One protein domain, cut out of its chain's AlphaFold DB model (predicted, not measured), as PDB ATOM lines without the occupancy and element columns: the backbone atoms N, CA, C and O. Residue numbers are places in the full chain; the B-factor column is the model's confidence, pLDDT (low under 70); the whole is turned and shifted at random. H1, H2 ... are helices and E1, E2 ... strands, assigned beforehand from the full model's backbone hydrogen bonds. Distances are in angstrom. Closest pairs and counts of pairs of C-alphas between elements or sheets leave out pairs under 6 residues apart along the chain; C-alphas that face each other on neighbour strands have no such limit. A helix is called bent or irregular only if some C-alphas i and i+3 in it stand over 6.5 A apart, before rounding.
ATOM      1  N   THR A 317      37.862  42.215   2.019       90.19
ATOM      2  CA  THR A 317      36.670  42.406   1.175       90.19
ATOM      3  C   THR A 317      35.675  41.286   1.451       90.19
ATOM      4  O   THR A 317      36.070  40.126   1.448       90.19
ATOM      5  N   ILE A 318      34.404  41.619   1.688       93.50
ATOM      6  CA  ILE A 318      33.348  40.647   2.012       93.50
ATOM      7  C   ILE A 318      32.372  40.563   0.839       93.50
ATOM      8  O   ILE A 318      31.885  41.595   0.375       93.50
ATOM      9  N   PHE A 319      32.067  39.345   0.397       94.75
ATOM     10  CA  PHE A 319      31.058  39.059  -0.622       94.75
ATOM     11  C   PHE A 319      29.954  38.193  -0.009       94.75
ATOM     12  O   PHE A 319      30.263  37.180   0.613       94.75
ATOM     13  N   THR A 320      28.691  38.596  -0.170       95.12
ATOM     14  CA  THR A 320      27.509  37.917   0.405       95.12
ATOM     15  C   THR A 320      26.547  37.369  -0.649       95.12
ATOM     16  O   THR A 320      25.651  36.605  -0.321       95.12
ATOM     17  N   GLU A 321      26.699  37.768  -1.913       95.94
ATOM     18  CA  GLU A 321      25.839  37.301  -3.001       95.94
ATOM     19  C   GLU A 321      26.284  35.911  -3.469       95.94
ATOM     20  O   GLU A 321      27.465  35.721  -3.769       95.94
ATOM     21  N   PHE A 322      25.347  34.964  -3.580       94.06
ATOM     22  CA  PHE A 322      25.634  33.566  -3.929       94.06
ATOM     23  C   PHE A 322      26.461  33.428  -5.218       94.06
ATOM     24  O   PHE A 322      27.497  32.773  -5.207       94.06
ATOM     25  N   GLU A 323      26.060  34.114  -6.293       94.88
ATOM     26  CA  GLU A 323      26.763  34.078  -7.588       94.88
ATOM     27  C   GLU A 323      28.204  34.594  -7.483       94.88
ATOM     28  O   GLU A 323      29.117  34.032  -8.076       94.88
ATOM     29  N   ALA A 324      28.442  35.634  -6.674       94.75
ATOM     30  CA  ALA A 324      29.791  36.149  -6.459       94.75
ATOM     31  C   ALA A 324      30.648  35.163  -5.654       94.75
ATOM     32  O   ALA A 324      31.838  35.025  -5.922       94.75
ATOM     33  N   ILE A 325      30.058  34.483  -4.664       94.75
ATOM     34  CA  ILE A 325      30.753  33.463  -3.873       94.75
ATOM     35  C   ILE A 325      31.107  32.257  -4.755       94.75
ATOM     36  O   ILE A 325      32.250  31.805  -4.709       94.75
ATOM     37  N   LEU A 326      30.170  31.787  -5.585       94.56
ATOM     38  CA  LEU A 326      30.391  30.731  -6.576       94.56
ATOM     39  C   LEU A 326      31.542  31.093  -7.527       94.56
ATOM     40  O   LEU A 326      32.526  30.360  -7.584       94.56
ATOM     41  N   ASP A 327      31.471  32.257  -8.181       94.56
ATOM     42  CA  ASP A 327      32.504  32.750  -9.107       94.56
ATOM     43  C   ASP A 327      33.893  32.832  -8.452       94.56
ATOM     44  O   ASP A 327      34.918  32.593  -9.097       94.56
ATOM     45  N   ILE A 328      33.956  33.221  -7.172       93.44
ATOM     46  CA  ILE A 328      35.215  33.279  -6.424       93.44
ATOM     47  C   ILE A 328      35.746  31.868  -6.184       93.44
ATOM     48  O   ILE A 328      36.917  31.623  -6.478       93.44
ATOM     49  N   ILE A 329      34.911  30.954  -5.676       92.19
ATOM     50  CA  ILE A 329      35.317  29.575  -5.374       92.19
ATOM     51  C   ILE A 329      35.782  28.867  -6.651       92.19
ATOM     52  O   ILE A 329      36.876  28.308  -6.647       92.19
ATOM     53  N   GLU A 330      35.046  28.973  -7.761       93.31
ATOM     54  CA  GLU A 330      35.431  28.396  -9.061       93.31
ATOM     55  C   GLU A 330      36.821  28.850  -9.538       93.31
ATOM     56  O   GLU A 330      37.556  28.075 -10.147       93.31
ATOM     57  N   ARG A 331      37.220  30.094  -9.247       92.44
ATOM     58  CA  ARG A 331      38.528  30.635  -9.658       92.44
ATOM     59  C   ARG A 331      39.682  30.216  -8.760       92.44
ATOM     60  O   ARG A 331      40.826  30.259  -9.212       92.44
ATOM     61  N   ILE A 332      39.410  29.888  -7.498       90.12
ATOM     62  CA  ILE A 332      40.455  29.571  -6.514       90.12
ATOM     63  C   ILE A 332      40.583  28.074  -6.246       90.12
ATOM     64  O   ILE A 332      41.640  27.659  -5.782       90.12
ATOM     65  N   ILE A 333      39.563  27.272  -6.569       88.94
ATOM     66  CA  ILE A 333      39.472  25.859  -6.173       88.94
ATOM     67  C   ILE A 333      40.691  25.020  -6.583       88.94
ATOM     68  O   ILE A 333      41.171  24.229  -5.782       88.94
ATOM     69  N   ASP A 334      41.267  25.275  -7.761       86.88
ATOM     70  CA  ASP A 334      42.438  24.545  -8.272       86.88
ATOM     71  C   ASP A 334      43.787  25.022  -7.699       86.88
ATOM     72  O   ASP A 334      44.825  24.413  -7.959       86.88
ATOM     73  N   SER A 335      43.806  26.143  -6.975       86.44
ATOM     74  CA  SER A 335      45.039  26.827  -6.539       86.44
ATOM     75  C   SER A 335      45.147  27.028  -5.029       86.44
ATOM     76  O   SER A 335      46.159  27.545  -4.559       86.44
ATOM     77  N   TYR A 336      44.118  26.636  -4.276       87.38
ATOM     78  CA  TYR A 336      44.057  26.775  -2.827       87.38
ATOM     79  C   TYR A 336      43.667  25.450  -2.180       87.38
ATOM     80  O   TYR A 336      42.894  24.664  -2.725       87.38
ATOM     81  N   VAL A 337      44.170  25.244  -0.971       86.75
ATOM     82  CA  VAL A 337      43.808  24.123  -0.110       86.75
ATOM     83  C   VAL A 337      42.616  24.515   0.759       86.75
ATOM     84  O   VAL A 337      42.651  25.537   1.448       86.75
ATOM     85  N   PHE A 338      41.571  23.688   0.732       84.88
ATOM     86  CA  PHE A 338      40.351  23.830   1.525       84.88
ATOM     87  C   PHE A 338      40.580  23.221   2.915       84.88
ATOM     88  O   PHE A 338      40.841  22.024   3.029       84.88
ATOM     89  N   SER A 339      40.506  24.029   3.973       83.69
ATOM     90  CA  SER A 339      40.857  23.625   5.342       83.69
ATOM     91  C   SER A 339      39.727  23.977   6.317       83.69
ATOM     92  O   SER A 339      39.210  25.097   6.294       83.69
ATOM     93  N   SER A 340      39.347  23.027   7.171       81.88
ATOM     94  CA  SER A 340      38.206  23.107   8.097       81.88
ATOM     95  C   SER A 340      38.486  22.304   9.377       81.88
ATOM     96  O   SER A 340      39.468  21.567   9.458       81.88
ATOM     97  N   HIS A 341      37.633  22.431  10.397       79.38
ATOM     98  CA  HIS A 341      37.637  21.514  11.537       79.38
ATOM     99  C   HIS A 341      36.980  20.158  11.225       79.38
ATOM    100  O   HIS A 341      37.290  19.175  11.898       79.38
ATOM    101  N   GLN A 342      36.105  20.097  10.218       74.88
ATOM    102  CA  GLN A 342      35.352  18.902   9.824       74.88
ATOM    103  C   GLN A 342      36.125  17.986   8.862       74.88
ATOM    104  O   GLN A 342      35.787  16.814   8.722       74.88
ATOM    105  N   PHE A 343      37.175  18.488   8.207       73.69
ATOM    106  CA  PHE A 343      38.012  17.721   7.282       73.69
ATOM    107  C   PHE A 343      39.442  18.281   7.222       73.69
ATOM    108  O   PHE A 343      39.667  19.477   7.392       73.69
ATOM    109  N   ASN A 344      40.421  17.403   6.977       71.50
ATOM    110  CA  ASN A 344      41.817  17.805   6.753       71.50
ATOM    111  C   ASN A 344      41.964  18.579   5.438       71.50
ATOM    112  O   ASN A 344      41.068  18.548   4.615       71.50
ATOM    113  N   ASP A 345      43.117  19.202   5.215       79.69
ATOM    114  CA  ASP A 345      43.471  19.904   3.976       79.69
ATOM    115  C   ASP A 345      43.079  19.123   2.697       79.69
ATOM    116  O   ASP A 345      43.654  18.075   2.384       79.69
ATOM    117  N   LEU A 346      42.078  19.639   1.968       77.94
ATOM    118  CA  LEU A 346      41.539  19.064   0.733       77.94
ATOM    119  C   LEU A 346      41.963  19.879  -0.489       77.94
ATOM    120  O   LEU A 346      41.857  21.106  -0.510       77.94
ATOM    121  N   SER A 347      42.348  19.176  -1.552       81.25
ATOM    122  CA  SER A 347      42.497  19.744  -2.893       81.25
ATOM    123  C   SER A 347      41.284  19.345  -3.728       81.25
ATOM    124  O   SER A 347      41.177  18.200  -4.169       81.25
ATOM    125  N   LEU A 348      40.358  20.280  -3.911       82.06
ATOM    126  CA  LEU A 348      39.113  20.066  -4.648       82.06
ATOM    127  C   LEU A 348      39.287  20.519  -6.106       82.06
ATOM    128  O   LEU A 348      40.190  21.290  -6.411       82.06
ATOM    129  N   LYS A 349      38.451  20.016  -7.018       83.44
ATOM    130  CA  LYS A 349      38.518  20.338  -8.464       83.44
ATOM    131  C   LYS A 349      37.173  20.665  -9.095       83.44
ATOM    132  O   LYS A 349      37.102  21.159 -10.213       83.44
ATOM    133  N   ILE A 350      36.093  20.317  -8.413       86.06
ATOM    134  CA  ILE A 350      34.731  20.492  -8.892       86.06
ATOM    135  C   ILE A 350      34.097  21.558  -8.015       86.06
ATOM    136  O   ILE A 350      34.172  21.447  -6.798       86.06
ATOM    137  N   CYS A 351      33.470  22.562  -8.626       91.94
ATOM    138  CA  CYS A 351      32.585  23.518  -7.971       91.94
ATOM    139  C   CYS A 351      31.379  23.744  -8.880       91.94
ATOM    140  O   CYS A 351      31.553  23.957 -10.079       91.94
ATOM    141  N   LYS A 352      30.169  23.626  -8.338       92.56
ATOM    142  CA  LYS A 352      28.920  23.902  -9.057       92.56
ATOM    143  C   LYS A 352      27.782  24.187  -8.069       92.56
ATOM    144  O   LYS A 352      27.863  23.772  -6.910       92.56
ATOM    145  N   PRO A 353      26.682  24.817  -8.511       93.56
ATOM    146  CA  PRO A 353      25.451  24.871  -7.728       93.56
ATOM    147  C   PRO A 353      24.928  23.467  -7.392       93.56
ATOM    148  O   PRO A 353      24.941  22.571  -8.243       93.56
ATOM    149  N   SER A 354      24.448  23.283  -6.163       91.75
ATOM    150  CA  SER A 354      23.752  22.062  -5.751       91.75
ATOM    151  C   SER A 354      22.296  22.062  -6.224       91.75
ATOM    152  O   SER A 354      21.727  23.097  -6.571       91.75
ATOM    153  N   GLN A 355      21.665  20.886  -6.199       88.88
ATOM    154  CA  GLN A 355      20.209  20.777  -6.312       88.88
ATOM    155  C   GLN A 355      19.483  21.371  -5.099       88.88
ATOM    156  O   GLN A 355      18.333  21.792  -5.232       88.88
ATOM    157  N   VAL A 356      20.148  21.444  -3.938       89.12
ATOM    158  CA  VAL A 356      19.622  22.162  -2.774       89.12
ATOM    159  C   VAL A 356      19.741  23.670  -3.033       89.12
ATOM    160  O   VAL A 356      20.855  24.162  -3.249       89.12
ATOM    161  N   PRO A 357      18.629  24.430  -3.030       88.12
ATOM    162  CA  PRO A 357      18.654  25.853  -3.350       88.12
ATOM    163  C   PRO A 357      19.623  26.648  -2.467       88.12
ATOM    164  O   PRO A 357      19.600  26.548  -1.243       88.12
ATOM    165  N   GLY A 358      20.464  27.465  -3.102       90.00
ATOM    166  CA  GLY A 358      21.445  28.301  -2.406       90.00
ATOM    167  C   GLY A 358      22.646  27.542  -1.841       90.00
ATOM    168  O   GLY A 358      23.442  28.153  -1.138       90.00
ATOM    169  N   CYS A 359      22.803  26.249  -2.144       92.50
ATOM    170  CA  CYS A 359      23.961  25.455  -1.736       92.50
ATOM    171  C   CYS A 359      24.945  25.234  -2.893       92.50
ATOM    172  O   CYS A 359      24.578  25.247  -4.071       92.50
ATOM    173  N   LEU A 360      26.204  24.991  -2.541       92.06
ATOM    174  CA  LEU A 360      27.282  24.629  -3.454       92.06
ATOM    175  C   LEU A 360      27.675  23.168  -3.265       92.06
ATOM    176  O   LEU A 360      27.732  22.681  -2.141       92.06
ATOM    177  N   GLU A 361      27.977  22.505  -4.376       91.00
ATOM    178  CA  GLU A 361      28.665  21.219  -4.425       91.00
ATOM    179  C   GLU A 361      30.124  21.471  -4.813       91.00
ATOM    180  O   GLU A 361      30.404  21.916  -5.930       91.00
ATOM    181  N   VAL A 362      31.054  21.170  -3.906       88.00
ATOM    182  CA  VAL A 362      32.491  21.148  -4.203       88.00
ATOM    183  C   VAL A 362      33.094  19.792  -3.906       88.00
ATOM    184  O   VAL A 362      32.763  19.170  -2.911       88.00
ATOM    185  N   GLY A 363      33.986  19.303  -4.753       85.31
ATOM    186  CA  GLY A 363      34.457  17.928  -4.621       85.31
ATOM    187  C   GLY A 363      35.661  17.599  -5.478       85.31
ATOM    188  O   GLY A 363      36.176  18.435  -6.225       85.31
ATOM    189  N   ASP A 364      36.090  16.351  -5.380       79.56
ATOM    190  CA  ASP A 364      37.008  15.704  -6.310       79.56
ATOM    191  C   ASP A 364      36.321  14.481  -6.957       79.56
ATOM    192  O   ASP A 364      35.102  14.327  -6.895       79.56
ATOM    193  N   GLU A 365      37.085  13.608  -7.618       72.25
ATOM    194  CA  GLU A 365      36.537  12.378  -8.216       72.25
ATOM    195  C   GLU A 365      36.065  11.347  -7.171       72.25
ATOM    196  O   GLU A 365      35.444  10.352  -7.539       72.25
ATOM    197  N   ARG A 366      36.377  11.545  -5.882       76.44
ATOM    198  CA  ARG A 366      36.144  10.580  -4.800       76.44
ATOM    199  C   ARG A 366      35.038  11.006  -3.851       76.44
ATOM    200  O   ARG A 366      34.329  10.130  -3.373       76.44
ATOM    201  N   THR A 367      34.873  12.302  -3.597       79.25
ATOM    202  CA  THR A 367      33.912  12.827  -2.619       79.25
ATOM    203  C   THR A 367      33.354  14.177  -3.068       79.25
ATOM    204  O   THR A 367      34.089  15.030  -3.564       79.25
ATOM    205  N   THR A 368      32.055  14.397  -2.850       85.94
ATOM    206  CA  THR A 368      31.397  15.700  -3.039       85.94
ATOM    207  C   THR A 368      30.944  16.251  -1.691       85.94
ATOM    208  O   THR A 368      30.266  15.564  -0.943       85.94
ATOM    209  N   TYR A 369      31.280  17.497  -1.390       87.06
ATOM    210  CA  TYR A 369      30.869  18.234  -0.201       87.06
ATOM    211  C   TYR A 369      29.787  19.247  -0.563       87.06
ATOM    212  O   TYR A 369      29.896  19.939  -1.577       87.06
ATOM    213  N   ILE A 370      28.758  19.343   0.273       89.19
ATOM    214  CA  ILE A 370      27.627  20.253   0.104       89.19
ATOM    215  C   ILE A 370      27.597  21.225   1.272       89.19
ATOM    216  O   ILE A 370      27.620  20.805   2.428       89.19
ATOM    217  N   PHE A 371      27.524  22.520   0.978       90.62
ATOM    218  CA  PHE A 371      27.351  23.552   1.999       90.62
ATOM    219  C   PHE A 371      26.567  24.752   1.480       90.62
ATOM    220  O   PHE A 371      26.506  25.002   0.273       90.62
ATOM    221  N   LYS A 372      26.008  25.530   2.408       92.50
ATOM    222  CA  LYS A 372      25.241  26.741   2.116       92.50
ATOM    223  C   LYS A 372      26.057  27.990   2.463       92.50
ATOM    224  O   LYS A 372      26.183  28.322   3.641       92.50
ATOM    225  N   PRO A 373      26.688  28.656   1.478       93.94
ATOM    226  CA  PRO A 373      27.545  29.804   1.746       93.94
ATOM    227  C   PRO A 373      26.735  31.038   2.157       93.94
ATOM    228  O   PRO A 373      25.755  31.391   1.507       93.94
ATOM    229  N   THR A 374      27.198  31.750   3.187       93.69
ATOM    230  CA  THR A 374      26.595  33.027   3.618       93.69
ATOM    231  C   THR A 374      27.461  34.225   3.255       93.69
ATOM    232  O   THR A 374      26.956  35.271   2.845       93.69
ATOM    233  N   LYS A 375      28.783  34.089   3.392       94.31
ATOM    234  CA  LYS A 375      29.745  35.095   2.949       94.31
ATOM    235  C   LYS A 375      31.129  34.497   2.751       94.31
ATOM    236  O   LYS A 375      31.520  33.572   3.459       94.31
ATOM    237  N   ILE A 376      31.904  35.100   1.857       93.94
ATOM    238  CA  ILE A 376      33.340  34.850   1.730       93.94
ATOM    239  C   ILE A 376      34.113  36.153   1.943       93.94
ATOM    240  O   ILE A 376      33.781  37.199   1.380       93.94
ATOM    241  N   THR A 377      35.128  36.099   2.799       93.06
ATOM    242  CA  THR A 377      35.994  37.228   3.144       93.06
ATOM    243  C   THR A 377      37.371  37.006   2.548       93.06
ATOM    244  O   THR A 377      38.036  36.030   2.873       93.06
ATOM    245  N   LEU A 378      37.807  37.927   1.698       90.75
ATOM    246  CA  LEU A 378      39.161  37.990   1.163       90.75
ATOM    247  C   LEU A 378      40.015  38.884   2.064       90.75
ATOM    248  O   LEU A 378      39.837  40.100   2.039       90.75
ATOM    249  N   GLU A 379      40.944  38.314   2.825       88.38
ATOM    250  CA  GLU A 379      41.923  39.053   3.632       88.38
ATOM    251  C   GLU A 379      43.239  39.187   2.861       88.38
ATOM    252  O   GLU A 379      43.726  38.214   2.297       88.38
ATOM    253  N   THR A 380      43.827  40.387   2.802       74.62
ATOM    254  CA  THR A 380      44.964  40.669   1.895       74.62
ATOM    255  C   THR A 380      46.323  40.867   2.578       74.62
ATOM    256  O   THR A 380      47.276  41.271   1.908       74.62
ATOM    257  N   LYS A 381      46.467  40.620   3.893       73.75
ATOM    258  CA  LYS A 381      47.750  40.789   4.616       73.75
ATOM    259  C   LYS A 381      47.887  39.847   5.825       73.75
ATOM    260  O   LYS A 381      46.967  39.837   6.636       73.75
ATOM    261  N   PRO A 382      49.050  39.190   6.053       61.81
ATOM    262  CA  PRO A 382      50.290  39.190   5.254       61.81
ATOM    263  C   PRO A 382      50.266  38.269   4.020       61.81
ATOM    264  O   PRO A 382      51.047  38.490   3.100       61.81
ATOM    265  N   GLU A 383      49.344  37.313   3.970       74.31
ATOM    266  CA  GLU A 383      49.083  36.412   2.841       74.31
ATOM    267  C   GLU A 383      47.594  36.472   2.497       74.31
ATOM    268  O   GLU A 383      46.764  36.774   3.363       74.31
ATOM    269  N   THR A 384      47.264  36.224   1.232       77.06
ATOM    270  CA  THR A 384      45.881  36.248   0.764       77.06
ATOM    271  C   THR A 384      45.152  35.009   1.265       77.06
ATOM    272  O   THR A 384      45.472  33.902   0.844       77.06
ATOM    273  N   HIS A 385      44.162  35.201   2.131       85.31
ATOM    274  CA  HIS A 385      43.319  34.121   2.635       85.31
ATOM    275  C   HIS A 385      41.870  34.369   2.242       85.31
ATOM    276  O   HIS A 385      41.395  35.509   2.305       85.31
ATOM    277  N   PHE A 386      41.159  33.300   1.884       89.88
ATOM    278  CA  PHE A 386      39.703  33.341   1.797       89.88
ATOM    279  C   PHE A 386      39.116  32.647   3.019       89.88
ATOM    280  O   PHE A 386      39.512  31.534   3.360       89.88
ATOM    281  N   ILE A 387      38.181  33.320   3.679       90.81
ATOM    282  CA  ILE A 387      37.441  32.794   4.823       90.81
ATOM    283  C   ILE A 387      35.982  32.706   4.407       90.81
ATOM    284  O   ILE A 387      35.326  33.730   4.221       90.81
ATOM    285  N   LEU A 388      35.492  31.489   4.236       92.06
ATOM    286  CA  LEU A 388      34.108  31.199   3.908       92.06
ATOM    287  C   LEU A 388      33.345  30.878   5.193       92.06
ATOM    288  O   LEU A 388      33.784  30.053   5.991       92.06
ATOM    289  N   GLU A 389      32.203  31.526   5.380       92.44
ATOM    290  CA  GLU A 389      31.247  31.175   6.428       92.44
ATOM    291  C   GLU A 389      30.031  30.511   5.786       92.44
ATOM    292  O   GLU A 389      29.507  30.981   4.766       92.44
ATOM    293  N   ILE A 390      29.585  29.416   6.391       91.38
ATOM    294  CA  ILE A 390      28.463  28.606   5.922       91.38
ATOM    295  C   ILE A 390      27.374  28.566   6.993       91.38
ATOM    296  O   ILE A 390      27.656  28.727   8.179       91.38
ATOM    297  N   GLU A 391      26.127  28.386   6.572       91.75
ATOM    298  CA  GLU A 391      25.002  28.149   7.479       91.75
ATOM    299  C   GLU A 391      24.537  26.694   7.429       91.75
ATOM    300  O   GLU A 391      24.885  25.943   6.517       91.75
ATOM    301  N   GLU A 392      23.750  26.313   8.433       90.12
ATOM    302  CA  GLU A 392      23.236  24.954   8.564       90.12
ATOM    303  C   GLU A 392      22.230  24.684   7.444       90.12
ATOM    304  O   GLU A 392      21.362  25.516   7.163       90.12
ATOM    305  N   ILE A 393      22.329  23.507   6.829       88.56
ATOM    306  CA  ILE A 393      21.329  23.023   5.879       88.56
ATOM    307  C   ILE A 393      20.317  22.200   6.676       88.56
ATOM    308  O   ILE A 393      20.690  21.255   7.364       88.56
ATOM    309  N   SER A 394      19.039  22.564   6.611       86.75
ATOM    310  CA  SER A 394      17.995  21.840   7.343       86.75
ATOM    311  C   SER A 394      17.697  20.465   6.732       86.75
ATOM    312  O   SER A 394      17.790  20.279   5.519       86.75
ATOM    313  N   ASP A 395      17.231  19.514   7.550       83.12
ATOM    314  CA  ASP A 395      16.814  18.178   7.086       83.12
ATOM    315  C   ASP A 395      15.768  18.237   5.954       83.12
ATOM    316  O   ASP A 395      15.739  17.384   5.068       83.12
ATOM    317  N   GLU A 396      14.897  19.250   5.971       83.25
ATOM    318  CA  GLU A 396      13.876  19.488   4.943       83.25
ATOM    319  C   GLU A 396      14.493  19.928   3.605       83.25
ATOM    320  O   GLU A 396      14.031  19.509   2.545       83.25
ATOM    321  N   GLU A 397      15.551  20.744   3.641       83.12
ATOM    322  CA  GLU A 397      16.304  21.161   2.453       83.12
ATOM    323  C   GLU A 397      17.103  19.991   1.854       83.12
ATOM    324  O   GLU A 397      17.201  19.875   0.631       83.12
ATOM    325  N   ILE A 398      17.621  19.092   2.700       81.44
ATOM    326  CA  ILE A 398      18.413  17.923   2.286       81.44
ATOM    327  C   ILE A 398      17.541  16.846   1.628       81.44
ATOM    328  O   ILE A 398      18.001  16.183   0.702       81.44
ATOM    329  N   GLN A 399      16.268  16.708   2.021       80.62
ATOM    330  CA  GLN A 399      15.327  15.730   1.440       80.62
ATOM    331  C   GLN A 399      15.128  15.859  -0.078       80.62
ATOM    332  O   GLN A 399      14.607  14.939  -0.707       80.62
ATOM    333  N   VAL A 400      15.510  16.995  -0.669       77.56
ATOM    334  CA  VAL A 400      15.468  17.227  -2.121       77.56
ATOM    335  C   VAL A 400      16.505  16.382  -2.870       77.56
ATOM    336  O   VAL A 400      16.333  16.103  -4.054       77.56
ATOM    337  N   LEU A 401      17.578  15.971  -2.200       73.44
ATOM    338  CA  LEU A 401      18.613  15.127  -2.775       73.44
ATOM    339  C   LEU A 401      18.165  13.655  -2.727       73.44
ATOM    340  O   LEU A 401      17.894  13.111  -1.662       73.44
ATOM    341  N   GLU A 402      18.098  13.001  -3.888       66.81
ATOM    342  CA  GLU A 402      17.681  11.591  -4.025       66.81
ATOM    343  C   GLU A 402      18.816  10.575  -3.734       66.81
ATOM    344  O   GLU A 402      18.598   9.366  -3.825       66.81
ATOM    345  N   ASP A 403      20.021  11.055  -3.399       65.75
ATOM    346  CA  ASP A 403      21.258  10.270  -3.236       65.75
ATOM    347  C   ASP A 403      21.509   9.823  -1.773       65.75
ATOM    348  O   ASP A 403      20.955  10.393  -0.833       65.75
ATOM    349  N   GLU A 404      22.395   8.838  -1.553       65.44
ATOM    350  CA  GLU A 404      22.911   8.528  -0.205       65.44
ATOM    351  C   GLU A 404      23.800   9.679   0.301       65.44
ATOM    352  O   GLU A 404      24.847   9.982  -0.280       65.44
ATOM    353  N   ILE A 405      23.369  10.317   1.392       70.19
ATOM    354  CA  ILE A 405      24.052  11.452   2.021       70.19
ATOM    355  C   ILE A 405      24.628  11.032   3.357       70.19
ATOM    356  O   ILE A 405      23.974  10.347   4.144       70.19
ATOM    357  N   ILE A 406      25.845  11.494   3.614       70.81
ATOM    358  CA  ILE A 406      26.554  11.269   4.866       70.81
ATOM    359  C   ILE A 406      26.686  12.619   5.578       70.81
ATOM    360  O   ILE A 406      27.152  13.597   4.989       70.81
ATOM    361  N   MET A 407      26.274  12.685   6.843       69.00
ATOM    362  CA  MET A 407      26.537  13.852   7.691       69.00
ATOM    363  C   MET A 407      28.011  13.850   8.100       69.00
ATOM    364  O   MET A 407      28.564  12.784   8.378       69.00
ATOM    365  N   SER A 408      28.668  15.013   8.137       66.38
ATOM    366  CA  SER A 408      30.121  15.067   8.366       66.38
ATOM    367  C   SER A 408      30.560  14.469   9.717       66.38
ATOM    368  O   SER A 408      31.664  13.929   9.803       66.38
ATOM    369  N   GLU A 409      29.695  14.473  10.742       59.00
ATOM    370  CA  GLU A 409      29.939  13.845  12.056       59.00
ATOM    371  C   GLU A 409      29.966  12.302  12.025       59.00
ATOM    372  O   GLU A 409      30.595  11.682  12.885       59.00
ATOM    373  N   ASP A 410      29.336  11.685  11.021       58.84
ATOM    374  CA  ASP A 410      29.189  10.229  10.887       58.84
ATOM    375  C   ASP A 410      30.195   9.604   9.899       58.84
ATOM    376  O   ASP A 410      30.170   8.394   9.668       58.84
ATOM    377  N   VAL A 411      31.105  10.399   9.320       59.81
ATOM    378  CA  VAL A 411      32.079   9.925   8.322       59.81
ATOM    379  C   VAL A 411      33.094   8.987   8.977       59.81
ATOM    380  O   VAL A 411      34.011   9.410   9.685       59.81
ATOM    381  N   THR A 412      32.988   7.685   8.705       57.09
ATOM    382  CA  THR A 412      33.990   6.712   9.145       57.09
ATOM    383  C   THR A 412      35.077   6.517   8.086       57.09
ATOM    384  O   THR A 412      34.866   6.688   6.886       57.09
ATOM    385  N   ALA A 413      36.270   6.072   8.503       51.25
ATOM    386  CA  ALA A 413      37.341   5.703   7.567       51.25
ATOM    387  C   ALA A 413      36.916   4.608   6.563       51.25
ATOM    388  O   ALA A 413      37.563   4.440   5.533       51.25
ATOM    389  N   LEU A 414      35.850   3.859   6.866       46.53
ATOM    390  CA  LEU A 414      35.298   2.818   6.010       46.53
ATOM    391  C   LEU A 414      34.463   3.406   4.859       46.53
ATOM    392  O   LEU A 414      34.570   2.902   3.745       46.53
ATOM    393  N   ASP A 415      33.738   4.500   5.101       54.56
ATOM    394  CA  ASP A 415      32.896   5.185   4.104       54.56
ATOM    395  C   ASP A 415      33.733   5.866   3.008       54.56
ATOM    396  O   ASP A 415      33.344   5.926   1.846       54.56
ATOM    397  N   LEU A 416      34.949   6.302   3.356       54.28
ATOM    398  CA  LEU A 416      35.930   6.845   2.406       54.28
ATOM    399  C   LEU A 416      36.612   5.755   1.551       54.28
ATOM    400  O   LEU A 416      37.150   6.048   0.483       54.28
ATOM    401  N   LEU A 417      36.631   4.500   2.018       46.94
ATOM    402  CA  LEU A 417      37.306   3.369   1.360       46.94
ATOM    403  C   LEU A 417      36.372   2.559   0.439       46.94
ATOM    404  O   LEU A 417      36.845   1.915  -0.503       46.94
ATOM    405  N   THR A 418      35.057   2.583   0.680       49.16
ATOM    406  CA  THR A 418      34.038   1.890  -0.133       49.16
ATOM    407  C   THR A 418      33.751   2.572  -1.476       49.16
ATOM    408  O   THR A 418      33.235   1.916  -2.378       49.16
ATOM    409  N   ALA A 419      34.206   3.813  -1.686       47.38
ATOM    410  CA  ALA A 419      34.154   4.556  -2.958       47.38
ATOM    411  C   ALA A 419      35.037   3.972  -4.097       47.38
ATOM    412  O   ALA A 419      35.320   4.631  -5.093       47.38
ATOM    413  N   THR A 420      35.517   2.732  -3.957       44.53
ATOM    414  CA  THR A 420      36.350   2.019  -4.945       44.53
ATOM    415  C   THR A 420      35.542   1.225  -5.980       44.53
ATOM    416  O   THR A 420      36.121   0.705  -6.934       44.53
ATOM    417  N   SER A 421      34.216   1.134  -5.827       44.81
ATOM    418  CA  SER A 421      33.305   0.653  -6.877       44.81
ATOM    419  C   SER A 421      32.741   1.829  -7.677       44.81
ATOM    420  O   SER A 421      32.590   2.893  -7.099       44.81
ATOM    421  N   GLU A 422      32.394   1.633  -8.956       46.47
ATOM    422  CA  GLU A 422      31.815   2.606  -9.923       46.47
ATOM    423  C   GLU A 422      30.472   3.270  -9.505       46.47
ATOM    424  O   GLU A 422      29.667   3.673 -10.344       46.47
ATOM    425  N   VAL A 423      30.199   3.372  -8.208       51.62
ATOM    426  CA  VAL A 423      29.059   4.046  -7.599       51.62
ATOM    427  C   VAL A 423      29.490   5.482  -7.310       51.62
ATOM    428  O   VAL A 423      30.582   5.721  -6.804       51.62
ATOM    429  N   THR A 424      28.651   6.430  -7.709       58.78
ATOM    430  CA  THR A 424      28.799   7.881  -7.535       58.78
ATOM    431  C   THR A 424      29.491   8.280  -6.227       58.78
ATOM    432  O   THR A 424      29.136   7.768  -5.168       58.78
ATOM    433  N   ALA A 425      30.445   9.217  -6.306       63.91
ATOM    434  CA  ALA A 425      31.144   9.773  -5.148       63.91
ATOM    435  C   ALA A 425      30.147  10.176  -4.037       63.91
ATOM    436  O   ALA A 425      29.178  10.877  -4.349       63.91
ATOM    437  N   PRO A 426      30.352   9.762  -2.770       73.94
ATOM    438  CA  PRO A 426      29.458  10.110  -1.672       73.94
ATOM    439  C   PRO A 426      29.311  11.626  -1.522       73.94
ATOM    440  O   PRO A 426      30.283  12.378  -1.665       73.94
ATOM    441  N   LYS A 427      28.082  12.058  -1.214       79.94
ATOM    442  CA  LYS A 427      27.740  13.447  -0.905       79.94
ATOM    443  C   LYS A 427      27.773  13.660   0.605       79.94
ATOM    444  O   LYS A 427      26.996  13.052   1.337       79.94
ATOM    445  N   ILE A 428      28.673  14.522   1.060       82.75
ATOM    446  CA  ILE A 428      28.859  14.877   2.465       82.75
ATOM    447  C   ILE A 428      28.285  16.268   2.697       82.75
ATOM    448  O   ILE A 428      28.741  17.231   2.083       82.75
ATOM    449  N   VAL A 429      27.304  16.392   3.585       83.12
ATOM    450  CA  VAL A 429      26.778  17.702   3.991       83.12
ATOM    451  C   VAL A 429      27.641  18.246   5.127       83.12
ATOM    452  O   VAL A 429      27.830  17.574   6.141       83.12
ATOM    453  N   LEU A 430      28.198  19.446   4.939       82.38
ATOM    454  CA  LEU A 430      28.968  20.131   5.976       82.38
ATOM    455  C   LEU A 430      28.023  20.791   6.980       82.38
ATOM    456  O   LEU A 430      27.096  21.501   6.586       82.38
ATOM    457  N   HIS A 431      28.305  20.606   8.266       79.81
ATOM    458  CA  HIS A 431      27.637  21.345   9.332       79.81
ATOM    459  C   HIS A 431      28.097  22.798   9.353       79.81
ATOM    460  O   HIS A 431      29.219  23.114   8.939       79.81
ATOM    461  N   ALA A 432      27.254  23.685   9.877       79.12
ATOM    462  CA  ALA A 432      27.631  25.067  10.090       79.12
ATOM    463  C   ALA A 432      28.815  25.136  11.051       79.12
ATOM    464  O   ALA A 432      28.745  24.748  12.217       79.12
ATOM    465  N   GLU A 433      29.909  25.696  10.566       69.88
ATOM    466  CA  GLU A 433      31.050  26.055  11.386       69.88
ATOM    467  C   GLU A 433      31.400  27.513  11.148       69.88
ATOM    468  O   GLU A 433      31.115  28.079  10.092       69.88
ATOM    469  N   GLU A 434      32.031  28.131  12.146       61.72
ATOM    470  CA  GLU A 434      32.282  29.566  12.086       61.72
ATOM    471  C   GLU A 434      33.160  29.953  10.889       61.72
ATOM    472  O   GLU A 434      33.013  31.078  10.416       61.72
ATOM    473  N   ARG A 435      34.088  29.088  10.423       77.06
ATOM    474  CA  ARG A 435      35.075  29.427   9.374       77.06
ATOM    475  C   ARG A 435      35.639  28.215   8.621       77.06
ATOM    476  O   ARG A 435      36.295  27.370   9.224       77.06
ATOM    477  N   ILE A 436      35.543  28.255   7.294       81.38
ATOM    478  CA  ILE A 436      36.325  27.451   6.344       81.38
ATOM    479  C   ILE A 436      37.426  28.341   5.752       81.38
ATOM    480  O   ILE A 436      37.142  29.448   5.291       81.38
ATOM    481  N   VAL A 437      38.680  27.881   5.744       82.75
ATOM    482  CA  VAL A 437      39.837  28.675   5.293       82.75
ATOM    483  C   VAL A 437      40.451  28.082   4.030       82.75
ATOM    484  O   VAL A 437      40.831  26.915   4.002       82.75
ATOM    485  N   PHE A 438      40.627  28.923   3.014       81.31
ATOM    486  CA  PHE A 438      41.379  28.606   1.806       81.31
ATOM    487  C   PHE A 438      42.788  29.168   1.949       81.31
ATOM    488  O   PHE A 438      42.962  30.388   2.069       81.31
ATOM    489  N   LYS A 439      43.790  28.290   1.930       77.12
ATOM    490  CA  LYS A 439      45.208  28.663   2.035       77.12
ATOM    491  C   LYS A 439      45.885  28.462   0.685       77.12
ATOM    492  O   LYS A 439      45.691  27.421   0.064       77.12
ATOM    493  N   GLY A 440      46.620  29.468   0.221       68.50
ATOM    494  CA  GLY A 440      47.508  29.302  -0.930       68.50
ATOM    495  C   GLY A 440      48.751  28.513  -0.516       68.50
ATOM    496  O   GLY A 440      49.152  28.599   0.647       68.50
ATOM    497  N   ASP A 441      49.320  27.754  -1.451       54.50
ATOM    498  CA  ASP A 441      50.619  27.080  -1.280       54.50
ATOM    499  C   ASP A 441      51.803  28.059  -1.168       54.50
ATOM    500  O   ASP A 441      51.788  29.112  -1.859       54.50
TER     501      ASP A 441
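What this domain is: This is residues 317 to 441 of the 441 residues of the protein "Non-specific serine/threonine protein kinase" of Halobacillus alkaliphilus (UniProt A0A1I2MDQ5). A strongly twisted sheet of nine strands curls round one helix, H1, with the long bent strand E5 linking its parts. The short parallel strands E7 and E8 join the sheet toward one end of the longest axis, where the long link of residues 408 to 426 also lies; the E5 to E6 turn and strand E1 lie toward the other end, and the small helix H2 is off the sheet. The printed part has 125 residues, with two named helices and nine named strands in the order E1 H1 E2 E3 E4 E5 E6 H2 E7 E8 E9; under half of the residues are in these named elements, and the class is mixed, helices and strands. The sheet is branched, with both antiparallel and parallel pairs. The whole is compact, with a radius of gyration of the C-alphas of 14.2 A and spans of 43 by 31 by 22 A.

Where its parts are: E1, residues 317 to 319, begins at C-alpha 317 (36.670, 42.406, 1.175). H1, residues 322 to 332, is 15.6 A long, and E2 is residues 336 to 339. E3, residues 350 to 353, is 10.3 A long, and E4, residues 360 to 363, is 9.9 A long. E5, residues 368 to 379, is the longest strand, 26.5 A from C-alpha 368 (31.397, 15.700, -3.039) to C-alpha 379; it bends by 87 degrees at residue 372. E6, residues 385 to 391, is 19.9 A long. H2 is residues 395 to 398, E7 is residues 405 to 407 and E8 is residues 427 to 429. E9, residues 436 to 440, is 13.5 A long and ends at C-alpha 440 (47.508, 29.302, -0.930).

How they stand to each other: In the branched sheet E5 has more than two neighbours, in staggered pairing: E4 and E8 beside its residues before the bend, E6 and E1 beside later ones. E3, E4, E5 and E6 form a meander, each strand the antiparallel neighbour of the one before, with hairpins E3 and E4, E4 and E5, and E5 and E6. N 352 and O 361 are 3.0 A apart, N 362 and O 369 are 2.9 A apart, and N 377 and O 387 are 2.8 A apart. E1 and E5 are antiparallel, with N 319 and O 376 at 2.9 A; E1 lies on one side of E5 and E6 on the other side. E9 is antiparallel to E6, with N 388 and O 436 at 2.8 A, and to the edge strand E2, with N 337 and O 439 at 2.9 A. E8 is parallel to E5, with N 370 and O 428 at 2.8 A, and to the edge strand E7, with N 406 and O 427 at 3.0 A. H1 is on the sheet, which curls round it. The closest C-alphas of H1 and E3 are those of Glu 330 and Cys 351, 5.8 A apart; those of H1 and E5 are Ile 325 and Ile 376, 6.3 A apart. H1 and E6 are near each other, with 5 pairs of C-alphas within 10 A. H2 is not on the sheet, with 3 pairs of C-alphas within 10 A, and is apart from H1. In H1 every O i to N i+4 pair is within hydrogen-bond range; H2 is too short for such a pair, and its one O i to N i+3 pair is within range.

The domain as a whole: The two C-alphas farthest apart are those of Lys 381 and Ser 421, 44.2 A. The printed part has no cut and ends at residue 441, the chain's last residue. The link from E7 to E8, 19 residues, is long. The mean pLDDT of the printed part is 79.7; 27 residues are under 70, among them residues 402 to 404 and 407 to 425.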